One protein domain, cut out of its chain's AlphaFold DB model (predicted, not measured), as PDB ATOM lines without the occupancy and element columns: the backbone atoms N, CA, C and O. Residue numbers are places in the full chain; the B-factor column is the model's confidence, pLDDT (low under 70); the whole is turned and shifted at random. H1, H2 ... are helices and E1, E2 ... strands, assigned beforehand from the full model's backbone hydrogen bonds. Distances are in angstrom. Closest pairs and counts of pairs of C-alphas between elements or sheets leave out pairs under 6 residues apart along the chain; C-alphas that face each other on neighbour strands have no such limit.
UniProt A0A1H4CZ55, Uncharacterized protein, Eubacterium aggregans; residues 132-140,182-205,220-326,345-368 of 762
ATOM      1  N   VAL A 132      28.727  36.559 -21.950       79.94
ATOM      2  CA  VAL A 132      28.611  37.493 -20.824       79.94
ATOM      3  C   VAL A 132      29.937  37.585 -20.080       79.94
ATOM      4  O   VAL A 132      30.307  36.672 -19.349       79.94
ATOM      5  N   ASN A 133      30.589  38.743 -20.171       77.31
ATOM      6  CA  ASN A 133      31.513  39.171 -19.127       77.31
ATOM      7  C   ASN A 133      30.677  39.658 -17.930       77.31
ATOM      8  O   ASN A 133      29.853  40.569 -18.073       77.31
ATOM      9  N   GLY A 134      30.877  39.041 -16.772       85.19
ATOM     10  CA  GLY A 134      30.199  39.344 -15.516       85.19
ATOM     11  C   GLY A 134      31.032  38.843 -14.339       85.19
ATOM     12  O   GLY A 134      32.097  38.264 -14.548       85.19
ATOM     13  N   LEU A 135      30.566  39.100 -13.121       91.06
ATOM     14  CA  LEU A 135      31.309  38.829 -11.890       91.06
ATOM     15  C   LEU A 135      30.349  38.452 -10.753       91.06
ATOM     16  O   LEU A 135      29.216  38.934 -10.714       91.06
ATOM     17  N   VAL A 136      30.798  37.595  -9.838       94.25
ATOM     18  CA  VAL A 136      30.059  37.190  -8.637       94.25
ATOM     19  C   VAL A 136      30.981  37.318  -7.427       94.25
ATOM     20  O   VAL A 136      32.001  36.635  -7.345       94.25
ATOM     21  N   GLU A 137      30.620  38.197  -6.495       94.19
ATOM     22  CA  GLU A 137      31.447  38.571  -5.345       94.19
ATOM     23  C   GLU A 137      30.715  38.297  -4.033       94.19
ATOM     24  O   GLU A 137      29.617  38.805  -3.810       94.19
ATOM     25  N   ILE A 138      31.340  37.553  -3.118       94.50
ATOM     26  CA  ILE A 138      30.875  37.479  -1.728       94.50
ATOM     27  C   ILE A 138      31.488  38.642  -0.950       94.50
ATOM     28  O   ILE A 138      32.679  38.932  -1.086       94.50
ATOM     29  N   ASN A 139      30.666  39.314  -0.143       94.50
ATOM     30  CA  ASN A 139      31.040  40.437   0.717       94.50
ATOM     31  C   ASN A 139      31.943  41.480   0.011       94.50
ATOM     32  O   ASN A 139      33.074  41.693   0.452       94.50
ATOM     33  N   PRO A 140      31.504  42.096  -1.111       90.69
ATOM     34  CA  PRO A 140      32.273  43.145  -1.788       90.69
ATOM     35  C   PRO A 140      32.453  44.384  -0.895       90.69
ATOM     36  O   PRO A 140      33.578  44.816  -0.677       90.69
ATOM     37  N   LEU A 182      26.595  37.555   5.584       95.25
ATOM     38  CA  LEU A 182      26.787  37.296   4.159       95.25
ATOM     39  C   LEU A 182      25.971  38.246   3.268       95.25
ATOM     40  O   LEU A 182      24.774  38.469   3.456       95.25
ATOM     41  N   SER A 183      26.643  38.761   2.245       95.00
ATOM     42  CA  SER A 183      26.111  39.507   1.110       95.00
ATOM     43  C   SER A 183      26.757  38.968  -0.169       95.00
ATOM     44  O   SER A 183      27.929  38.587  -0.153       95.00
ATOM     45  N   ALA A 184      26.021  38.942  -1.274       94.88
ATOM     46  CA  ALA A 184      26.508  38.523  -2.583       94.88
ATOM     47  C   ALA A 184      26.144  39.569  -3.645       94.88
ATOM     48  O   ALA A 184      24.965  39.874  -3.847       94.88
ATOM     49  N   GLY A 185      27.163  40.117  -4.308       94.81
ATOM     50  CA  GLY A 185      27.043  40.999  -5.465       94.81
ATOM     51  C   GLY A 185      27.138  40.200  -6.762       94.81
ATOM     52  O   GLY A 185      28.081  39.440  -6.966       94.81
ATOM     53  N   PHE A 186      26.164  40.374  -7.649       94.06
ATOM     54  CA  PHE A 186      26.089  39.697  -8.942       94.06
ATOM     55  C   PHE A 186      26.064  40.742 -10.063       94.06
ATOM     56  O   PHE A 186      25.136  41.550 -10.168       94.06
ATOM     57  N   HIS A 187      27.094  40.740 -10.904       89.00
ATOM     58  CA  HIS A 187      27.382  41.796 -11.868       89.00
ATOM     59  C   HIS A 187      27.225  41.283 -13.300       89.00
ATOM     60  O   HIS A 187      27.867  40.314 -13.706       89.00
ATOM     61  N   PHE A 188      26.464  42.019 -14.104       89.12
ATOM     62  CA  PHE A 188      26.610  42.000 -15.557       89.12
ATOM     63  C   PHE A 188      27.455  43.196 -15.989       89.12
ATOM     64  O   PHE A 188      27.399  44.254 -15.364       89.12
ATOM     65  N   ASN A 189      28.200  43.069 -17.090       88.19
ATOM     66  CA  ASN A 189      28.822  44.237 -17.714       88.19
ATOM     67  C   ASN A 189      27.772  45.336 -17.994       88.19
ATOM     68  O   ASN A 189      26.638  45.043 -18.389       88.19
ATOM     69  N   LYS A 190      28.168  46.606 -17.814       90.56
ATOM     70  CA  LYS A 190      27.277  47.780 -17.895       90.56
ATOM     71  C   LYS A 190      26.413  47.815 -19.163       90.56
ATOM     72  O   LYS A 190      25.237  48.164 -19.092       90.56
ATOM     73  N   THR A 191      26.961  47.360 -20.288       91.12
ATOM     74  CA  THR A 191      26.290  47.235 -21.590       91.12
ATOM     75  C   THR A 191      25.057  46.324 -21.547       91.12
ATOM     76  O   THR A 191      23.981  46.727 -21.989       91.12
ATOM     77  N   LEU A 192      25.180  45.109 -20.997       91.50
ATOM     78  CA  LEU A 192      24.047  44.189 -20.850       91.50
ATOM     79  C   LEU A 192      23.070  44.648 -19.765       91.50
ATOM     80  O   LEU A 192      21.862  44.560 -19.969       91.50
ATOM     81  N   ALA A 193      23.569  45.182 -18.649       93.38
ATOM     82  CA  ALA A 193      22.718  45.666 -17.564       93.38
ATOM     83  C   ALA A 193      21.766  46.788 -18.037       93.38
ATOM     84  O   ALA A 193      20.563  46.747 -17.761       93.38
ATOM     85  N   ASN A 194      22.278  47.718 -18.853       94.06
ATOM     86  CA  ASN A 194      21.495  48.782 -19.489       94.06
ATOM     87  C   ASN A 194      20.494  48.252 -20.536       94.06
ATOM     88  O   ASN A 194      19.355  48.722 -20.579       94.06
ATOM     89  N   LEU A 195      20.865  47.235 -21.331       93.00
ATOM     90  CA  LEU A 195      19.942  46.577 -22.269       93.00
ATOM     91  C   LEU A 195      18.762  45.904 -21.544       93.00
ATOM     92  O   LEU A 195      17.619  46.037 -21.985       93.00
ATOM     93  N   VAL A 196      19.024  45.203 -20.434       93.81
ATOM     94  CA  VAL A 196      17.985  44.521 -19.642       93.81
ATOM     95  C   VAL A 196      17.036  45.519 -18.986       93.81
ATOM     96  O   VAL A 196      15.824  45.359 -19.095       93.81
ATOM     97  N   TYR A 197      17.573  46.548 -18.323       94.56
ATOM     98  CA  TYR A 197      16.767  47.548 -17.620       94.56
ATOM     99  C   TYR A 197      15.851  48.333 -18.568       94.56
ATOM    100  O   TYR A 197      14.661  48.461 -18.280       94.56
ATOM    101  N   ARG A 198      16.361  48.815 -19.715       91.44
ATOM    102  CA  ARG A 198      15.524  49.553 -20.680       91.44
ATOM    103  C   ARG A 198      14.550  48.658 -21.446       91.44
ATOM    104  O   ARG A 198      13.543  49.171 -21.924       91.44
ATOM    105  N   ASN A 199      14.859  47.364 -21.595       92.12
ATOM    106  CA  ASN A 199      14.096  46.374 -22.366       92.12
ATOM    107  C   ASN A 199      13.411  46.971 -23.625       92.12
ATOM    108  O   ASN A 199      12.178  46.945 -23.732       92.12
ATOM    109  N   PRO A 200      14.174  47.592 -24.548       87.50
ATOM    110  CA  PRO A 200      13.623  48.498 -25.554       87.50
ATOM    111  C   PRO A 200      12.612  47.785 -26.461       87.50
ATOM    112  O   PRO A 200      12.951  46.841 -27.167       87.50
ATOM    113  N   GLY A 201      11.354  48.232 -26.427       82.62
ATOM    114  CA  GLY A 201      10.254  47.616 -27.178       82.62
ATOM    115  C   GLY A 201       9.716  46.296 -26.604       82.62
ATOM    116  O   GLY A 201       8.961  45.616 -27.294       82.62
ATOM    117  N   GLY A 202      10.080  45.918 -25.372       86.50
ATOM    118  CA  GLY A 202       9.631  44.670 -24.735       86.50
ATOM    119  C   GLY A 202      10.287  43.412 -25.313       86.50
ATOM    120  O   GLY A 202       9.666  42.352 -25.355       86.50
ATOM    121  N   ILE A 203      11.519  43.536 -25.812       88.06
ATOM    122  CA  ILE A 203      12.244  42.477 -26.533       88.06
ATOM    123  C   ILE A 203      12.558  41.249 -25.675       88.06
ATOM    124  O   ILE A 203      12.555  40.136 -26.196       88.06
ATOM    125  N   LEU A 204      12.801  41.445 -24.380       91.12
ATOM    126  CA  LEU A 204      12.944  40.399 -23.377       91.12
ATOM    127  C   LEU A 204      11.586  40.149 -22.712       91.12
ATOM    128  O   LEU A 204      10.907  41.100 -22.321       91.12
ATOM    129  N   VAL A 205      11.199  38.877 -22.552       88.75
ATOM    130  CA  VAL A 205       9.865  38.497 -22.040       88.75
ATOM    131  C   VAL A 205       9.912  37.613 -20.791       88.75
ATOM    132  O   VAL A 205      10.688  36.662 -20.720       88.75
ATOM    133  N   TYR A 220      11.711  31.589 -20.651       91.06
ATOM    134  CA  TYR A 220      11.495  33.017 -20.377       91.06
ATOM    135  C   TYR A 220      12.776  33.678 -19.850       91.06
ATOM    136  O   TYR A 220      13.719  32.984 -19.471       91.06
ATOM    137  N   SER A 221      12.822  35.011 -19.836       93.25
ATOM    138  CA  SER A 221      13.982  35.780 -19.381       93.25
ATOM    139  C   SER A 221      14.150  35.690 -17.865       93.25
ATOM    140  O   SER A 221      13.344  36.239 -17.113       93.25
ATOM    141  N   HIS A 222      15.204  35.012 -17.421       94.38
ATOM    142  CA  HIS A 222      15.541  34.849 -16.011       94.38
ATOM    143  C   HIS A 222      17.047  34.725 -15.800       94.38
ATOM    144  O   HIS A 222      17.783  34.294 -16.689       94.38
ATOM    145  N   VAL A 223      17.469  35.070 -14.590       95.31
ATOM    146  CA  VAL A 223      18.788  34.751 -14.047       95.31
ATOM    147  C   VAL A 223      18.556  33.953 -12.775       95.31
ATOM    148  O   VAL A 223      17.680  34.289 -11.975       95.31
ATOM    149  N   ASP A 224      19.322  32.889 -12.612       96.38
ATOM    150  CA  ASP A 224      19.321  32.044 -11.432       96.38
ATOM    151  C   ASP A 224      20.579  32.348 -10.623       96.38
ATOM    152  O   ASP A 224      21.699  32.189 -11.108       96.38
ATOM    153  N   LEU A 225      20.383  32.837  -9.399       97.19
ATOM    154  CA  LEU A 225      21.447  33.170  -8.459       97.19
ATOM    155  C   LEU A 225      21.629  31.975  -7.519       97.19
ATOM    156  O   LEU A 225      20.838  31.783  -6.591       97.19
ATOM    157  N   HIS A 226      22.628  31.137  -7.797       96.94
ATOM    158  CA  HIS A 226      22.890  29.907  -7.050       96.94
ATOM    159  C   HIS A 226      23.737  30.225  -5.823       96.94
ATOM    160  O   HIS A 226      24.855  30.726  -5.947       96.94
ATOM    161  N   VAL A 227      23.210  29.921  -4.641       97.00
ATOM    162  CA  VAL A 227      23.878  30.126  -3.352       97.00
ATOM    163  C   VAL A 227      24.270  28.768  -2.782       97.00
ATOM    164  O   VAL A 227      23.412  27.899  -2.617       97.00
ATOM    165  N   GLN A 228      25.550  28.594  -2.446       96.81
ATOM    166  CA  GLN A 228      26.073  27.428  -1.738       96.81
ATOM    167  C   GLN A 228      26.718  27.857  -0.416       96.81
ATOM    168  O   GLN A 228      27.755  28.525  -0.393       96.81
ATOM    169  N   LEU A 229      26.104  27.431   0.689       96.50
ATOM    170  CA  LEU A 229      26.615  27.607   2.045       96.50
ATOM    171  C   LEU A 229      27.244  26.298   2.541       96.50
ATOM    172  O   LEU A 229      26.888  25.214   2.072       96.50
ATOM    173  N   ASP A 230      28.167  26.400   3.497       97.12
ATOM    174  CA  ASP A 230      28.781  25.226   4.116       97.12
ATOM    175  C   ASP A 230      27.761  24.430   4.945       97.12
ATOM    176  O   ASP A 230      26.934  24.997   5.662       97.12
ATOM    177  N   GLU A 231      27.828  23.103   4.874       95.38
ATOM    178  CA  GLU A 231      26.872  22.204   5.531       95.38
ATOM    179  C   GLU A 231      27.061  22.148   7.061       95.38
ATOM    180  O   GLU A 231      26.141  21.764   7.782       95.38
ATOM    181  N   ARG A 232      28.213  22.614   7.569       96.50
ATOM    182  CA  ARG A 232      28.510  22.775   9.005       96.50
ATOM    183  C   ARG A 232      28.000  24.106   9.580       96.50
ATOM    184  O   ARG A 232      28.057  24.310  10.792       96.50
ATOM    185  N   LEU A 233      27.510  25.024   8.741       95.62
ATOM    186  CA  LEU A 233      26.975  26.310   9.185       95.62
ATOM    187  C   LEU A 233      25.623  26.114   9.896       95.62
ATOM    188  O   LEU A 233      24.665  25.586   9.332       95.62
ATOM    189  N   THR A 234      25.517  26.594  11.133       95.12
ATOM    190  CA  THR A 234      24.267  26.574  11.900       95.12
ATOM    191  C   THR A 234      23.320  27.652  11.376       95.12
ATOM    192  O   THR A 234      23.646  28.839  11.377       95.12
ATOM    193  N   MET A 235      22.138  27.227  10.921       95.00
ATOM    194  CA  MET A 235      21.137  28.070  10.260       95.00
ATOM    195  C   MET A 235      19.715  27.676  10.692       95.00
ATOM    196  O   MET A 235      19.413  26.476  10.710       95.00
ATOM    197  N   PRO A 236      18.804  28.631  10.958       95.31
ATOM    198  CA  PRO A 236      17.395  28.325  11.199       95.31
ATOM    199  C   PRO A 236      16.742  27.728   9.941       95.31
ATOM    200  O   PRO A 236      17.188  27.975   8.822       95.31
ATOM    201  N   ASP A 237      15.667  26.951  10.100       94.62
ATOM    202  CA  ASP A 237      14.927  26.393   8.952       94.62
ATOM    203  C   ASP A 237      14.241  27.467   8.100       94.62
ATOM    204  O   ASP A 237      14.040  27.265   6.906       94.62
ATOM    205  N   THR A 238      13.903  28.614   8.690       97.12
ATOM    206  CA  THR A 238      13.406  29.789   7.969       97.12
ATOM    207  C   THR A 238      14.449  30.892   8.045       97.12
ATOM    208  O   THR A 238      14.722  31.394   9.133       97.12
ATOM    209  N   LEU A 239      15.002  31.283   6.894       97.38
ATOM    210  CA  LEU A 239      15.846  32.471   6.786       97.38
ATOM    211  C   LEU A 239      14.936  33.700   6.689       97.38
ATOM    212  O   LEU A 239      14.042  33.734   5.835       97.38
ATOM    213  N   THR A 240      15.142  34.689   7.560       96.69
ATOM    214  CA  THR A 240      14.317  35.913   7.611       96.69
ATOM    215  C   THR A 240      15.080  37.150   7.161       96.69
ATOM    216  O   THR A 240      16.307  37.138   7.119       96.69
ATOM    217  N   ASP A 241      14.354  38.218   6.827       95.81
ATOM    218  CA  ASP A 241      14.928  39.551   6.569       95.81
ATOM    219  C   ASP A 241      16.018  39.550   5.477       95.81
ATOM    220  O   ASP A 241      16.999  40.300   5.516       95.81
ATOM    221  N   LEU A 242      15.824  38.685   4.479       97.25
ATOM    222  CA  LEU A 242      16.610  38.659   3.254       97.25
ATOM    223  C   LEU A 242      16.177  39.817   2.360       97.25
ATOM    224  O   LEU A 242      14.981  40.089   2.214       97.25
ATOM    225  N   SER A 243      17.142  40.474   1.724       96.69
ATOM    226  CA  SER A 243      16.904  41.546   0.765       96.69
ATOM    227  C   SER A 243      17.536  41.224  -0.586       96.69
ATOM    228  O   SER A 243      18.644  40.696  -0.653       96.69
ATOM    229  N   PHE A 244      16.832  41.560  -1.667       97.62
ATOM    230  CA  PHE A 244      17.378  41.561  -3.019       97.62
ATOM    231  C   PHE A 244      17.207  42.943  -3.647       97.62
ATOM    232  O   PHE A 244      16.081  43.428  -3.783       97.62
ATOM    233  N   THR A 245      18.317  43.566  -4.040       96.69
ATOM    234  CA  THR A 245      18.365  44.914  -4.617       96.69
ATOM    235  C   THR A 245      18.838  44.853  -6.063       96.69
ATOM    236  O   THR A 245      19.949  44.410  -6.330       96.69
ATOM    237  N   SER A 246      17.998  45.296  -7.002       96.25
ATOM    238  CA  SER A 246      18.324  45.351  -8.435       96.25
ATOM    239  C   SER A 246      17.378  46.295  -9.180       96.25
ATOM    240  O   SER A 246      16.168  46.280  -8.947       96.25
ATOM    241  N   TYR A 247      17.918  47.078 -10.120       95.44
ATOM    242  CA  TYR A 247      17.126  47.880 -11.061       95.44
ATOM    243  C   TYR A 247      16.723  47.101 -12.321       95.44
ATOM    244  O   TYR A 247      15.691  47.386 -12.921       95.44
ATOM    245  N   GLN A 248      17.525  46.120 -12.733       94.12
ATOM    246  CA  GLN A 248      17.371  45.400 -13.998       94.12
ATOM    247  C   GLN A 248      16.416  44.196 -13.850       94.12
ATOM    248  O   GLN A 248      15.627  43.892 -14.750       94.12
ATOM    249  N   TYR A 249      16.441  43.547 -12.684       95.12
ATOM    250  CA  TYR A 249      15.679  42.346 -12.348       95.12
ATOM    251  C   TYR A 249      14.822  42.537 -11.084       95.12
ATOM    252  O   TYR A 249      14.925  43.526 -10.353       95.12
ATOM    253  N   LYS A 250      13.937  41.569 -10.846       94.44
ATOM    254  CA  LYS A 250      13.073  41.436  -9.667       94.44
ATOM    255  C   LYS A 250      13.077  39.984  -9.171       94.44
ATOM    256  O   LYS A 250      13.203  39.079  -9.997       94.44
ATOM    257  N   PRO A 251      12.906  39.730  -7.863       95.81
ATOM    258  CA  PRO A 251      12.808  38.367  -7.353       95.81
ATOM    259  C   PRO A 251      11.540  37.679  -7.874       95.81
ATOM    260  O   PRO A 251      10.587  38.330  -8.313       95.81
ATOM    261  N   SER A 252      11.520  36.348  -7.884       94.25
ATOM    262  CA  SER A 252      10.338  35.587  -8.318       94.25
ATOM    263  C   SER A 252      10.153  34.286  -7.546       94.25
ATOM    264  O   SER A 252       9.068  34.053  -7.024       94.25
ATOM    265  N   TYR A 253      11.201  33.472  -7.411       96.38
ATOM    266  CA  TYR A 253      11.135  32.210  -6.668       96.38
ATOM    267  C   TYR A 253      12.424  31.961  -5.893       96.38
ATOM    268  O   TYR A 253      13.502  32.325  -6.362       96.38
ATOM    269  N   ILE A 254      12.306  31.268  -4.762       97.94
ATOM    270  CA  ILE A 254      13.410  30.502  -4.185       97.94
ATOM    271  C   ILE A 254      13.185  29.029  -4.529       97.94
ATOM    272  O   ILE A 254      12.083  28.508  -4.326       97.94
ATOM    273  N   LEU A 255      14.215  28.366  -5.049       97.56
ATOM    274  CA  LEU A 255      14.193  26.964  -5.467       97.56
ATOM    275  C   LEU A 255      15.285  26.151  -4.755       97.56
ATOM    276  O   LEU A 255      16.251  26.723  -4.251       97.56
ATOM    277  N   ASP A 256      15.162  24.825  -4.749       96.56
ATOM    278  CA  ASP A 256      16.281  23.919  -4.445       96.56
ATOM    279  C   ASP A 256      17.158  23.650  -5.692       96.56
ATOM    280  O   ASP A 256      16.828  24.081  -6.799       96.56
ATOM    281  N   GLU A 257      18.268  22.913  -5.540       94.31
ATOM    282  CA  GLU A 257      19.148  22.509  -6.663       94.31
ATOM    283  C   GLU A 257      18.421  21.694  -7.759       94.31
ATOM    284  O   GLU A 257      18.882  21.624  -8.901       94.31
ATOM    285  N   ASN A 258      17.272  21.092  -7.435       94.56
ATOM    286  CA  ASN A 258      16.432  20.323  -8.355       94.56
ATOM    287  C   ASN A 258      15.330  21.181  -9.011       94.56
ATOM    288  O   ASN A 258      14.512  20.657  -9.769       94.56
ATOM    289  N   TYR A 259      15.334  22.498  -8.772       94.62
ATOM    290  CA  TYR A 259      14.361  23.476  -9.263       94.62
ATOM    291  C   TYR A 259      12.925  23.263  -8.732       94.62
ATOM    292  O   TYR A 259      11.956  23.748  -9.324       94.62
ATOM    293  N   ASN A 260      12.765  22.580  -7.592       94.62
ATOM    294  CA  ASN A 260      11.501  22.559  -6.853       94.62
ATOM    295  C   ASN A 260      11.303  23.887  -6.120       94.62
ATOM    296  O   ASN A 260      12.252  24.452  -5.579       94.62
ATOM    297  N   ILE A 261      10.060  24.368  -6.029       95.44
ATOM    298  CA  ILE A 261       9.758  25.624  -5.330       95.44
ATOM    299  C   ILE A 261       9.922  25.441  -3.813       95.44
ATOM    300  O   ILE A 261       9.213  24.656  -3.171       95.44
ATOM    301  N   LEU A 262      10.839  26.212  -3.230       96.31
ATOM    302  CA  LEU A 262      10.911  26.433  -1.789       96.31
ATOM    303  C   LEU A 262       9.922  27.528  -1.382       96.31
ATOM    304  O   LEU A 262       9.133  27.279  -0.474       96.31
ATOM    305  N   GLU A 263       9.905  28.657  -2.104       97.00
ATOM    306  CA  GLU A 263       8.985  29.782  -1.875       97.00
ATOM    307  C   GLU A 263       8.699  30.594  -3.157       97.00
ATOM    308  O   GLU A 263       9.550  30.692  -4.046       97.00
ATOM    309  N   ASN A 264       7.513  31.205  -3.253       95.75
ATOM    310  CA  ASN A 264       7.148  32.141  -4.320       95.75
ATOM    311  C   ASN A 264       7.175  33.582  -3.791       95.75
ATOM    312  O   ASN A 264       6.221  34.072  -3.193       95.75
ATOM    313  N   ILE A 265       8.275  34.275  -4.074       95.69
ATOM    314  CA  ILE A 265       8.556  35.632  -3.597       95.69
ATOM    315  C   ILE A 265       8.231  36.703  -4.652       95.69
ATOM    316  O   ILE A 265       8.630  37.852  -4.506       95.69
ATOM    317  N   SER A 266       7.477  36.377  -5.711       89.75
ATOM    318  CA  SER A 266       7.083  37.366  -6.736       89.75
ATOM    319  C   SER A 266       6.248  38.538  -6.180       89.75
ATOM    320  O   SER A 266       6.209  39.605  -6.793       89.75
ATOM    321  N   SER A 267       5.627  38.378  -5.004       88.44
ATOM    322  CA  SER A 267       4.930  39.432  -4.254       88.44
ATOM    323  C   SER A 267       5.809  40.228  -3.274       88.44
ATOM    324  O   SER A 267       5.290  41.124  -2.616       88.44
ATOM    325  N   SER A 268       7.113  39.947  -3.152       91.31
ATOM    326  CA  SER A 268       8.018  40.652  -2.221       91.31
ATOM    327  C   SER A 268       8.477  42.037  -2.710       91.31
ATOM    328  O   SER A 268       9.363  42.656  -2.117       91.31
ATOM    329  N   LEU A 269       7.940  42.492  -3.844       90.31
ATOM    330  CA  LEU A 269       8.259  43.768  -4.473       90.31
ATOM    331  C   LEU A 269       7.702  44.941  -3.665       90.31
ATOM    332  O   LEU A 269       6.491  45.062  -3.480       90.31
ATOM    333  N   VAL A 270       8.582  45.861  -3.277       90.44
ATOM    334  CA  VAL A 270       8.194  47.167  -2.732       90.44
ATOM    335  C   VAL A 270       8.051  48.156  -3.905       90.44
ATOM    336  O   VAL A 270       9.035  48.392  -4.612       90.44
ATOM    337  N   PRO A 271       6.860  48.735  -4.164       87.25
ATOM    338  CA  PRO A 271       6.661  49.662  -5.279       87.25
ATOM    339  C   PRO A 271       7.593  50.878  -5.203       87.25
ATOM    340  O   PRO A 271       7.756  51.475  -4.143       87.25
ATOM    341  N   GLY A 272       8.205  51.245  -6.333       88.81
ATOM    342  CA  GLY A 272       9.175  52.345  -6.404       88.81
ATOM    343  C   GLY A 272      10.559  52.044  -5.808       88.81
ATOM    344  O   GLY A 272      11.410  52.929  -5.810       88.81
ATOM    345  N   SER A 273      10.814  50.818  -5.332       93.81
ATOM    346  CA  SER A 273      12.091  50.410  -4.731       93.81
ATOM    347  C   SER A 273      12.875  49.418  -5.614       93.81
ATOM    348  O   SER A 273      12.291  48.456  -6.135       93.81
ATOM    349  N   PRO A 274      14.212  49.568  -5.746       95.50
ATOM    350  CA  PRO A 274      15.075  48.512  -6.281       95.50
ATOM    351  C   PRO A 274      15.190  47.329  -5.310       95.50
ATOM    352  O   PRO A 274      15.348  46.192  -5.754       95.50
ATOM    353  N   THR A 275      15.060  47.573  -4.004       96.44
ATOM    354  CA  THR A 275      15.130  46.566  -2.939       96.44
ATOM    355  C   THR A 275      13.769  45.923  -2.683       96.44
ATOM    356  O   THR A 275      12.763  46.608  -2.499       96.44
ATOM    357  N   SER A 276      13.765  44.596  -2.640       95.69
ATOM    358  CA  SER A 276      12.656  43.725  -2.242       95.69
ATOM    359  C   SER A 276      13.072  42.941  -0.998       95.69
ATOM    360  O   SER A 276      14.226  42.521  -0.936       95.69
ATOM    361  N   THR A 277      12.175  42.704  -0.038       95.50
ATOM    362  CA  THR A 277      12.489  41.948   1.191       95.50
ATOM    363  C   THR A 277      11.581  40.738   1.360       95.50
ATOM    364  O   THR A 277      10.373  40.817   1.144       95.50
ATOM    365  N   PHE A 278      12.162  39.596   1.724       96.69
ATOM    366  CA  PHE A 278      11.459  38.319   1.817       96.69
ATOM    367  C   PHE A 278      12.038  37.419   2.914       96.69
ATOM    368  O   PHE A 278      12.991  37.747   3.621       96.69
ATOM    369  N   SER A 279      11.407  36.267   3.104       96.56
ATOM    370  CA  SER A 279      11.819  35.216   4.033       96.56
ATOM    371  C   SER A 279      11.332  33.889   3.463       96.56
ATOM    372  O   SER A 279      10.288  33.866   2.814       96.56
ATOM    373  N   PHE A 280      12.073  32.798   3.656       97.81
ATOM    374  CA  PHE A 280      11.684  31.491   3.117       97.81
ATOM    375  C   PHE A 280      12.130  30.346   4.021       97.81
ATOM    376  O   PHE A 280      13.139  30.448   4.721       97.81
ATOM    377  N   ASN A 281      11.394  29.234   3.978       97.44
ATOM    378  CA  ASN A 281      11.808  28.006   4.643       97.44
ATOM    379  C   ASN A 281      12.731  27.187   3.724       97.44
ATOM    380  O   ASN A 281      12.316  26.748   2.648       97.44
ATOM    381  N   ARG A 282      13.980  26.974   4.151       95.19
ATOM    382  CA  ARG A 282      15.009  26.244   3.394       95.19
ATOM    383  C   ARG A 282      14.830  24.724   3.428       95.19
ATOM    384  O   ARG A 282      15.502  24.038   2.668       95.19
ATOM    385  N   LYS A 283      13.930  24.193   4.270       94.88
ATOM    386  CA  LYS A 283      13.620  22.754   4.406       94.88
ATOM    387  C   LYS A 283      14.877  21.901   4.654       94.88
ATOM    388  O   LYS A 283      15.065  20.869   4.019       94.88
ATOM    389  N   GLY A 284      15.772  22.374   5.525       93.19
ATOM    390  CA  GLY A 284      17.081  21.759   5.780       93.19
ATOM    391  C   GLY A 284      18.170  22.010   4.722       93.19
ATOM    392  O   GLY A 284      19.343  21.818   5.039       93.19
ATOM    393  N   ASN A 285      17.845  22.504   3.521       94.94
ATOM    394  CA  ASN A 285      18.830  22.736   2.457       94.94
ATOM    395  C   ASN A 285      19.877  23.794   2.846       94.94
ATOM    396  O   ASN A 285      19.569  24.805   3.482       94.94
ATOM    397  N   THR A 286      21.113  23.571   2.408       95.44
ATOM    398  CA  THR A 286      22.278  24.471   2.538       95.44
ATOM    399  C   THR A 286      22.591  25.195   1.222       95.44
ATOM    400  O   THR A 286      23.431  26.093   1.169       95.44
ATOM    401  N   ARG A 287      21.885  24.813   0.151       96.94
ATOM    402  CA  ARG A 287      22.016  25.341  -1.205       96.94
ATOM    403  C   ARG A 287      20.640  25.659  -1.765       96.94
ATOM    404  O   ARG A 287      19.693  24.899  -1.554       96.94
ATOM    405  N   PHE A 288      20.521  26.786  -2.452       97.25
ATOM    406  CA  PHE A 288      19.258  27.249  -3.022       97.25
ATOM    407  C   PHE A 288      19.500  28.204  -4.190       97.25
ATOM    408  O   PHE A 288      20.574  28.789  -4.328       97.25
ATOM    409  N   ILE A 289      18.478  28.367  -5.023       98.00
ATOM    410  CA  ILE A 289      18.507  29.230  -6.203       98.00
ATOM    411  C   ILE A 289      17.518  30.371  -5.989       98.00
ATOM    412  O   ILE A 289      16.316  30.132  -5.866       98.00
ATOM    413  N   LEU A 290      17.996  31.615  -5.980       97.94
ATOM    414  CA  LEU A 290      17.135  32.787  -6.117       97.94
ATOM    415  C   LEU A 290      16.926  33.055  -7.612       97.94
ATOM    416  O   LEU A 290      17.800  33.604  -8.283       97.94
ATOM    417  N   ARG A 291      15.755  32.677  -8.138       97.12
ATOM    418  CA  ARG A 291      15.364  33.012  -9.512       97.12
ATOM    419  C   ARG A 291      14.836  34.437  -9.573       97.12
ATOM    420  O   ARG A 291      13.824  34.763  -8.936       97.12
ATOM    421  N   VAL A 292      15.467  35.247 -10.415       96.12
ATOM    422  CA  VAL A 292      15.070  36.624 -10.712       96.12
ATOM    423  C   VAL A 292      14.624  36.754 -12.170       96.12
ATOM    424  O   VAL A 292      15.162  36.106 -13.068       96.12
ATOM    425  N   THR A 293      13.609  37.576 -12.420       94.50
ATOM    426  CA  THR A 293      13.033  37.834 -13.754       94.50
ATOM    427  C   THR A 293      13.207  39.302 -14.132       94.50
ATOM    428  O   THR A 293      13.502  40.126 -13.265       94.50
ATOM    429  N   ILE A 294      13.091  39.657 -15.417       93.38
ATOM    430  CA  ILE A 294      13.339  41.048 -15.828       93.38
ATOM    431  C   ILE A 294      12.316  41.990 -15.185       93.38
ATOM    432  O   ILE A 294      11.128  41.666 -15.077       93.38
ATOM    433  N   ARG A 295      12.771  43.162 -14.735       92.25
ATOM    434  CA  ARG A 295      11.912  44.111 -14.019       92.25
ATOM    435  C   ARG A 295      10.985  44.879 -14.961       92.25
ATOM    436  O   ARG A 295       9.800  45.015 -14.667       92.25
ATOM    437  N   HIS A 296      11.501  45.340 -16.099       88.44
ATOM    438  CA  HIS A 296      10.739  46.113 -17.083       88.44
ATOM    439  C   HIS A 296       9.923  45.198 -18.019       88.44
ATOM    440  O   HIS A 296      10.245  45.015 -19.194       88.44
ATOM    441  N   ASP A 297       8.855  44.597 -17.489       83.19
ATOM    442  CA  ASP A 297       8.036  43.577 -18.166       83.19
ATOM    443  C   ASP A 297       6.680  44.075 -18.698       83.19
ATOM    444  O   ASP A 297       5.779  43.286 -18.977       83.19
ATOM    445  N   GLY A 298       6.535  45.393 -18.851       81.31
ATOM    446  CA  GLY A 298       5.316  46.043 -19.345       81.31
ATOM    447  C   GLY A 298       4.301  46.405 -18.256       81.31
ATOM    448  O   GLY A 298       3.385  47.179 -18.528       81.31
ATOM    449  N   ASN A 299       4.473  45.933 -17.016       85.12
ATOM    450  CA  ASN A 299       3.730  46.457 -15.870       85.12
ATOM    451  C   ASN A 299       4.453  47.700 -15.299       85.12
ATOM    452  O   ASN A 299       5.557  47.561 -14.762       85.12
ATOM    453  N   PRO A 300       3.849  48.906 -15.345       82.50
ATOM    454  CA  PRO A 300       4.500  50.138 -14.893       82.50
ATOM    455  C   PRO A 300       4.766  50.186 -13.379       82.50
ATOM    456  O   PRO A 300       5.587  50.985 -12.952       82.50
ATOM    457  N   VAL A 301       4.128  49.331 -12.568       84.06
ATOM    458  CA  VAL A 301       4.400  49.231 -11.118       84.06
ATOM    459  C   VAL A 301       5.753  48.564 -10.836       84.06
ATOM    460  O   VAL A 301       6.363  48.819  -9.799       84.06
ATOM    461  N   ASN A 302       6.238  47.724 -11.758       85.94
ATOM    462  CA  ASN A 302       7.540  47.069 -11.629       85.94
ATOM    463  C   ASN A 302       8.689  47.995 -12.052       85.94
ATOM    464  O   ASN A 302       9.784  47.889 -11.501       85.94
ATOM    465  N   ALA A 303       8.447  48.865 -13.037       83.81
ATOM    466  CA  ALA A 303       9.447  49.764 -13.599       83.81
ATOM    467  C   ALA A 303       9.962  50.780 -12.565       83.81
ATOM    468  O   ALA A 303       9.228  51.243 -11.693       83.81
ATOM    469  N   LEU A 304      11.240  51.138 -12.687       91.25
ATOM    470  CA  LEU A 304      11.915  52.124 -11.847       91.25
ATOM    471  C   LEU A 304      12.574  53.177 -12.733       91.25
ATOM    472  O   LEU A 304      12.968  52.872 -13.856       91.25
ATOM    473  N   THR A 305      12.742  54.383 -12.198       89.81
ATOM    474  CA  THR A 305      13.611  55.407 -12.788       89.81
ATOM    475  C   THR A 305      14.979  55.324 -12.122       89.81
ATOM    476  O   THR A 305      15.069  55.407 -10.899       89.81
ATOM    477  N   ALA A 306      16.028  55.171 -12.923       93.44
ATOM    478  CA  ALA A 306      17.417  55.085 -12.487       93.44
ATOM    479  C   ALA A 306      18.359  55.655 -13.561       93.44
ATOM    480  O   ALA A 306      18.008  55.654 -14.745       93.44
ATOM    481  N   THR A 307      19.549  56.114 -13.164       92.88
ATOM    482  CA  THR A 307      20.608  56.519 -14.107       92.88
ATOM    483  C   THR A 307      21.332  55.295 -14.695       92.88
ATOM    484  O   THR A 307      21.271  54.207 -14.112       92.88
ATOM    485  N   PRO A 308      22.051  55.434 -15.821       93.00
ATOM    486  CA  PRO A 308      22.837  54.341 -16.403       93.00
ATOM    487  C   PRO A 308      23.910  53.750 -15.474       93.00
ATOM    488  O   PRO A 308      24.237  52.568 -15.590       93.00
ATOM    489  N   GLU A 309      24.423  54.539 -14.525       91.06
ATOM    490  CA  GLU A 309      25.374  54.129 -13.482       91.06
ATOM    491  C   GLU A 309      24.682  53.309 -12.388       91.06
ATOM    492  O   GLU A 309      25.158  52.235 -12.028       91.06
ATOM    493  N   GLN A 310      23.516  53.759 -11.907       93.81
ATOM    494  CA  GLN A 310      22.684  52.983 -10.978       93.81
ATOM    495  C   GLN A 310      22.250  51.645 -11.599       93.81
ATOM    496  O   GLN A 310      22.141  50.634 -10.911       93.81
ATOM    497  N   VAL A 311      22.052  51.628 -12.917       94.69
ATOM    498  CA  VAL A 311      21.737  50.436 -13.713       94.69
ATOM    499  C   VAL A 311      22.971  49.573 -14.006       94.69
ATOM    500  O   VAL A 311      22.814  48.390 -14.302       94.69
ATOM    501  N   ALA A 312      24.188  50.101 -13.871       91.56
ATOM    502  CA  ALA A 312      25.434  49.332 -13.930       91.56
ATOM    503  C   ALA A 312      25.850  48.730 -12.572       91.56
ATOM    504  O   ALA A 312      26.749  47.890 -12.536       91.56
ATOM    505  N   ALA A 313      25.207  49.131 -11.470       91.56
ATOM    506  CA  ALA A 313      25.449  48.575 -10.139       91.56
ATOM    507  C   ALA A 313      25.042  47.084 -10.046       91.56
ATOM    508  O   ALA A 313      24.110  46.654 -10.743       91.56
ATOM    509  N   PRO A 314      25.710  46.286  -9.185       92.50
ATOM    510  CA  PRO A 314      25.386  44.877  -8.999       92.50
ATOM    511  C   PRO A 314      23.955  44.647  -8.520       92.50
ATOM    512  O   PRO A 314      23.351  45.464  -7.824       92.50
ATOM    513  N   MET A 315      23.445  43.460  -8.835       94.94
ATOM    514  CA  MET A 315      22.318  42.885  -8.119       94.94
ATOM    515  C   MET A 315      22.841  42.364  -6.777       94.94
ATOM    516  O   MET A 315      23.746  41.534  -6.771       94.94
ATOM    517  N   VAL A 316      22.302  42.831  -5.652       96.56
ATOM    518  CA  VAL A 316      22.793  42.453  -4.314       96.56
ATOM    519  C   VAL A 316      21.765  41.587  -3.597       96.56
ATOM    520  O   VAL A 316      20.630  42.022  -3.412       96.56
ATOM    521  N   LEU A 317      22.168  40.386  -3.174       97.06
ATOM    522  CA  LEU A 317      21.441  39.538  -2.225       97.06
ATOM    523  C   LEU A 317      22.117  39.634  -0.854       97.06
ATOM    524  O   LEU A 317      23.301  39.336  -0.739       97.06
ATOM    525  N   SER A 318      21.380  40.005   0.188       95.75
ATOM    526  CA  SER A 318      21.917  40.156   1.548       95.75
ATOM    527  C   SER A 318      20.901  39.763   2.622       95.75
ATOM    528  O   SER A 318      19.729  39.526   2.329       95.75
ATOM    529  N   THR A 319      21.344  39.709   3.877       93.56
ATOM    530  CA  THR A 319      20.498  39.579   5.074       93.56
ATOM    531  C   THR A 319      20.668  40.807   5.967       93.56
ATOM    532  O   THR A 319      21.761  41.363   6.037       93.56
ATOM    533  N   THR A 320      19.618  41.224   6.680       87.50
ATOM    534  CA  THR A 320      19.749  42.148   7.826       87.50
ATOM    535  C   THR A 320      19.529  41.463   9.178       87.50
ATOM    536  O   THR A 320      19.778  42.075  10.216       87.50
ATOM    537  N   ASN A 321      19.132  40.183   9.197       93.19
ATOM    538  CA  ASN A 321      19.105  39.368  10.411       93.19
ATOM    539  C   ASN A 321      20.482  38.701  10.642       93.19
ATOM    540  O   ASN A 321      20.854  37.810   9.871       93.19
ATOM    541  N   PRO A 322      21.221  39.052  11.717       87.50
ATOM    542  CA  PRO A 322      22.526  38.458  12.030       87.50
ATOM    543  C   PRO A 322      22.433  37.027  12.591       87.50
ATOM    544  O   PRO A 322      23.454  36.399  12.846       87.50
ATOM    545  N   ASN A 323      21.226  36.493  12.815       89.12
ATOM    546  CA  ASN A 323      21.019  35.135  13.325       89.12
ATOM    547  C   ASN A 323      20.804  34.084  12.227       89.12
ATOM    548  O   ASN A 323      20.661  32.907  12.553       89.12
ATOM    549  N   ASN A 324      20.783  34.481  10.950       95.12
ATOM    550  CA  ASN A 324      20.604  33.549   9.833       95.12
ATOM    551  C   ASN A 324      21.785  32.575   9.668       95.12
ATOM    552  O   ASN A 324      21.566  31.442   9.245       95.12
ATOM    553  N   PHE A 325      23.012  32.986  10.010       96.75
ATOM    554  CA  PHE A 325      24.232  32.211   9.764       96.75
ATOM    555  C   PHE A 325      25.166  32.262  10.985       96.75
ATOM    556  O   PHE A 325      25.637  33.334  11.369       96.75
ATOM    557  N   LYS A 326      25.450  31.108  11.601       96.88
ATOM    558  CA  LYS A 326      26.345  31.003  12.765       96.88
ATOM    559  C   LYS A 326      27.297  29.820  12.672       96.88
ATOM    560  O   LYS A 326      26.931  28.745  12.205       96.88
ATOM    561  N   LYS A 345      30.196  29.891  -1.446       95.56
ATOM    562  CA  LYS A 345      30.349  30.255  -2.862       95.56
ATOM    563  C   LYS A 345      28.998  30.378  -3.565       95.56
ATOM    564  O   LYS A 345      27.951  30.067  -3.001       95.56
ATOM    565  N   GLY A 346      29.023  30.823  -4.812       95.00
ATOM    566  CA  GLY A 346      27.841  30.906  -5.656       95.00
ATOM    567  C   GLY A 346      28.211  31.177  -7.105       95.00
ATOM    568  O   GLY A 346      29.350  31.531  -7.405       95.00
ATOM    569  N   PHE A 347      27.243  31.015  -7.997       95.69
ATOM    570  CA  PHE A 347      27.392  31.287  -9.424       95.69
ATOM    571  C   PHE A 347      26.074  31.797 -10.005       95.69
ATOM    572  O   PHE A 347      25.023  31.701  -9.363       95.69
ATOM    573  N   ILE A 348      26.118  32.326 -11.228       94.94
ATOM    574  CA  ILE A 348      24.906  32.681 -11.977       94.94
ATOM    575  C   ILE A 348      24.822  31.926 -13.300       94.94
ATOM    576  O   ILE A 348      25.819  31.807 -14.011       94.94
ATOM    577  N   ASP A 349      23.628  31.432 -13.624       94.12
ATOM    578  CA  ASP A 349      23.239  30.972 -14.963       94.12
ATOM    579  C   ASP A 349      21.835  31.505 -15.318       94.12
ATOM    580  O   ASP A 349      21.290  32.372 -14.626       94.12
ATOM    581  N   GLY A 350      21.260  31.073 -16.442       92.75
ATOM    582  CA  GLY A 350      19.900  31.453 -16.833       92.75
ATOM    583  C   GLY A 350      19.713  31.593 -18.341       92.75
ATOM    584  O   GLY A 350      20.498  31.079 -19.138       92.75
ATOM    585  N   ASN A 351      18.663  32.309 -18.742       91.88
ATOM    586  CA  ASN A 351      18.300  32.530 -20.142       91.88
ATOM    587  C   ASN A 351      17.827  33.970 -20.364       91.88
ATOM    588  O   ASN A 351      16.982  34.469 -19.627       91.88
ATOM    589  N   ALA A 352      18.245  34.587 -21.468       91.12
ATOM    590  CA  ALA A 352      17.565  35.737 -22.055       91.12
ATOM    591  C   ALA A 352      16.625  35.261 -23.179       91.12
ATOM    592  O   ALA A 352      17.061  34.679 -24.177       91.12
ATOM    593  N   LYS A 353      15.316  35.484 -23.023       89.75
ATOM    594  CA  LYS A 353      14.274  35.073 -23.975       89.75
ATOM    595  C   LYS A 353      13.820  36.258 -24.814       89.75
ATOM    596  O   LYS A 353      13.283  37.213 -24.261       89.75
ATOM    597  N   ALA A 354      13.933  36.149 -26.137       86.56
ATOM    598  CA  ALA A 354      13.440  37.163 -27.062       86.56
ATOM    599  C   ALA A 354      12.692  36.535 -28.242       86.56
ATOM    600  O   ALA A 354      13.279  35.831 -29.067       86.56
ATOM    601  N   SER A 355      11.384  36.795 -28.337       80.94
ATOM    602  CA  SER A 355      10.504  36.155 -29.327       80.94
ATOM    603  C   SER A 355      10.674  34.618 -29.308       80.94
ATOM    604  O   SER A 355      10.627  33.994 -28.245       80.94
ATOM    605  N   SER A 356      10.894  33.971 -30.454       78.62
ATOM    606  CA  SER A 356      11.185  32.534 -30.531       78.62
ATOM    607  C   SER A 356      12.557  32.149 -29.958       78.62
ATOM    608  O   SER A 356      12.696  31.035 -29.451       78.62
ATOM    609  N   MET A 357      13.544  33.046 -29.961       85.38
ATOM    610  CA  MET A 357      14.945  32.753 -29.630       85.38
ATOM    611  C   MET A 357      15.201  32.708 -28.119       85.38
ATOM    612  O   MET A 357      14.556  33.413 -27.345       85.38
ATOM    613  N   VAL A 358      16.154  31.871 -27.703       87.69
ATOM    614  CA  VAL A 358      16.666  31.779 -26.329       87.69
ATOM    615  C   VAL A 358      18.180  31.924 -26.397       87.69
ATOM    616  O   VAL A 358      18.824  31.189 -27.144       87.69
ATOM    617  N   TYR A 359      18.736  32.852 -25.625       89.62
ATOM    618  CA  TYR A 359      20.174  33.026 -25.462       89.62
ATOM    619  C   TYR A 359      20.544  32.555 -24.050       89.62
ATOM    620  O   TYR A 359      20.130  33.207 -23.088       89.62
ATOM    621  N   PRO A 360      21.247  31.419 -23.894       89.81
ATOM    622  CA  PRO A 360      21.672  30.953 -22.582       89.81
ATOM    623  C   PRO A 360      22.743  31.890 -22.027       89.81
ATOM    624  O   PRO A 360      23.649  32.294 -22.755       89.81
ATOM    625  N   ILE A 361      22.636  32.205 -20.741       91.50
ATOM    626  CA  ILE A 361      23.673  32.919 -19.998       91.50
ATOM    627  C   ILE A 361      24.700  31.861 -19.562       91.50
ATOM    628  O   ILE A 361      24.300  30.870 -18.944       91.50
ATOM    629  N   PRO A 362      25.996  32.000 -19.908       91.50
ATOM    630  CA  PRO A 362      27.018  31.055 -19.467       91.50
ATOM    631  C   PRO A 362      27.167  31.095 -17.942       91.50
ATOM    632  O   PRO A 362      26.926  32.131 -17.325       91.50
ATOM    633  N   VAL A 363      27.594  29.978 -17.347       93.69
ATOM    634  CA  VAL A 363      27.881  29.910 -15.907       93.69
ATOM    635  C   VAL A 363      29.014  30.878 -15.569       93.69
ATOM    636  O   VAL A 363      30.110  30.763 -16.121       93.69
ATOM    637  N   ILE A 364      28.754  31.808 -14.653       93.56
ATOM    638  CA  ILE A 364      29.756  32.722 -14.094       93.56
ATOM    639  C   ILE A 364      29.941  32.342 -12.624       93.56
ATOM    640  O   ILE A 364      29.102  32.663 -11.781       93.56
ATOM    641  N   GLU A 365      31.019  31.608 -12.349       94.00
ATOM    642  CA  GLU A 365      31.433  31.177 -11.008       94.00
ATOM    643  C   GLU A 365      31.999  32.353 -10.205       94.00
ATOM    644  O   GLU A 365      32.873  33.078 -10.688       94.00
ATOM    645  N   GLY A 366      31.542  32.519  -8.964       93.81
ATOM    646  CA  GLY A 366      32.141  33.443  -8.005       93.81
ATOM    647  C   GLY A 366      33.331  32.835  -7.276       93.81
ATOM    648  O   GLY A 366      33.407  31.620  -7.066       93.81
ATOM    649  N   LYS A 367      34.262  33.685  -6.839       95.56
ATOM    650  CA  LYS A 367      35.334  33.250  -5.937       95.56
ATOM    651  C   LYS A 367      34.757  32.903  -4.556       95.56
ATOM    652  O   LYS A 367      33.817  33.569  -4.110       95.56
ATOM    653  N   PRO A 368      35.288  31.881  -3.865       96.88
ATOM    654  CA  PRO A 368      34.785  31.511  -2.554       96.88
ATOM    655  C   PRO A 368      35.185  32.528  -1.478       96.88
ATOM    656  O   PRO A 368      36.225  33.188  -1.555       96.88
TER     657      PRO A 368
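What this domain is: This is residues 132 to 140, 182 to 205, 220 to 326 and 345 to 368 of the 762 residues of an uncharacterized protein of Eubacterium aggregans (UniProt A0A1H4CZ55). Two twisted antiparallel sheets lie face to face as a sandwich, their strands crossed at 38 degrees, and they come near each other at both edges, E1 beside E10 and E11, E6 beside E7. The one short helix, H1, sits at one end and grazes both sheets. The printed part has 164 residues with eleven named strands and one named helix, in the order E1 E2 H1 E3 to E11; the sheets run E6 E5 E8 E3 E10 E11 and E1 E2 E9 E4 E7, and the class is mostly strand. It is compact, with a radius of gyration of the C-alphas of 15.2 A and spans of 46 by 31 by 30 A.

Where its parts are: E1, residues 134 to 138, begins at C-alpha 134 (30.199, 39.344, -15.516). E2 is 183 to 188, H1 is 190 to 198, 12.2 A long, and E3 is 222 to 228. E4, 238 to 245, bends by 58 degrees at residue 241. E5 is 249 to 255, E6 261 to 264, and E7 275 to 281, 20.3 A long. E8, 287 to 294, is 23.1 A long, and E9 is 315 to 319. E10, 345 to 354, is the longest at 30.3 A; E11, 357 to 365, is 24.9 A long and ends at C-alpha 365 (31.433, 31.177, -11.008).

How they stand to each other: The six-stranded sheet has edge strands E6 and E11. Within hydrogen-bond range are N 254 and O 263 for E6 and E5, 2.9 A, N 291 and O 253 for E5 and E8, 2.9 A, N 225 and O 290 for E8 and E3, 2.9 A, N 224 and O 349 for E3 and E10, 2.9 A, and N 352 and O 359 for the hairpin E10 and E11, 2.8 A. In the other sheet, with edge strands E1 and E7, such pairs are N 137 and O 185, 2.9 A, N 184 and O 317, 2.8 A, N 243 and O 318, 2.8 A, and N 244 and O 276, 2.9 A. E2 with E9, E3 with E8, E4 with E7 and E5 with E6 form a jelly roll, one long hairpin wound over both sheets. Between the sheets, the closest C-alphas of E6 and E7 are Glu 263 and Phe 280, 5.9 A, and those of E1 and E10 are Val 136 and Phe 347, 6.5 A. In H1 every O i to N i+4 pair is within hydrogen-bond range.

The domain as a whole: The C-alphas farthest apart, of Gly 201 and Arg 232, are 47.5 A apart. Three cuts leave C-alpha gaps of 10.0 A from 140 to 182, 6.0 A from 205 to 220 and 16.1 A from 326 to 345. Of the links printed whole, E8 to E9 is long, residues 295 to 314. The mean pLDDT of the printed part is 92.9, and no printed residue is under 70.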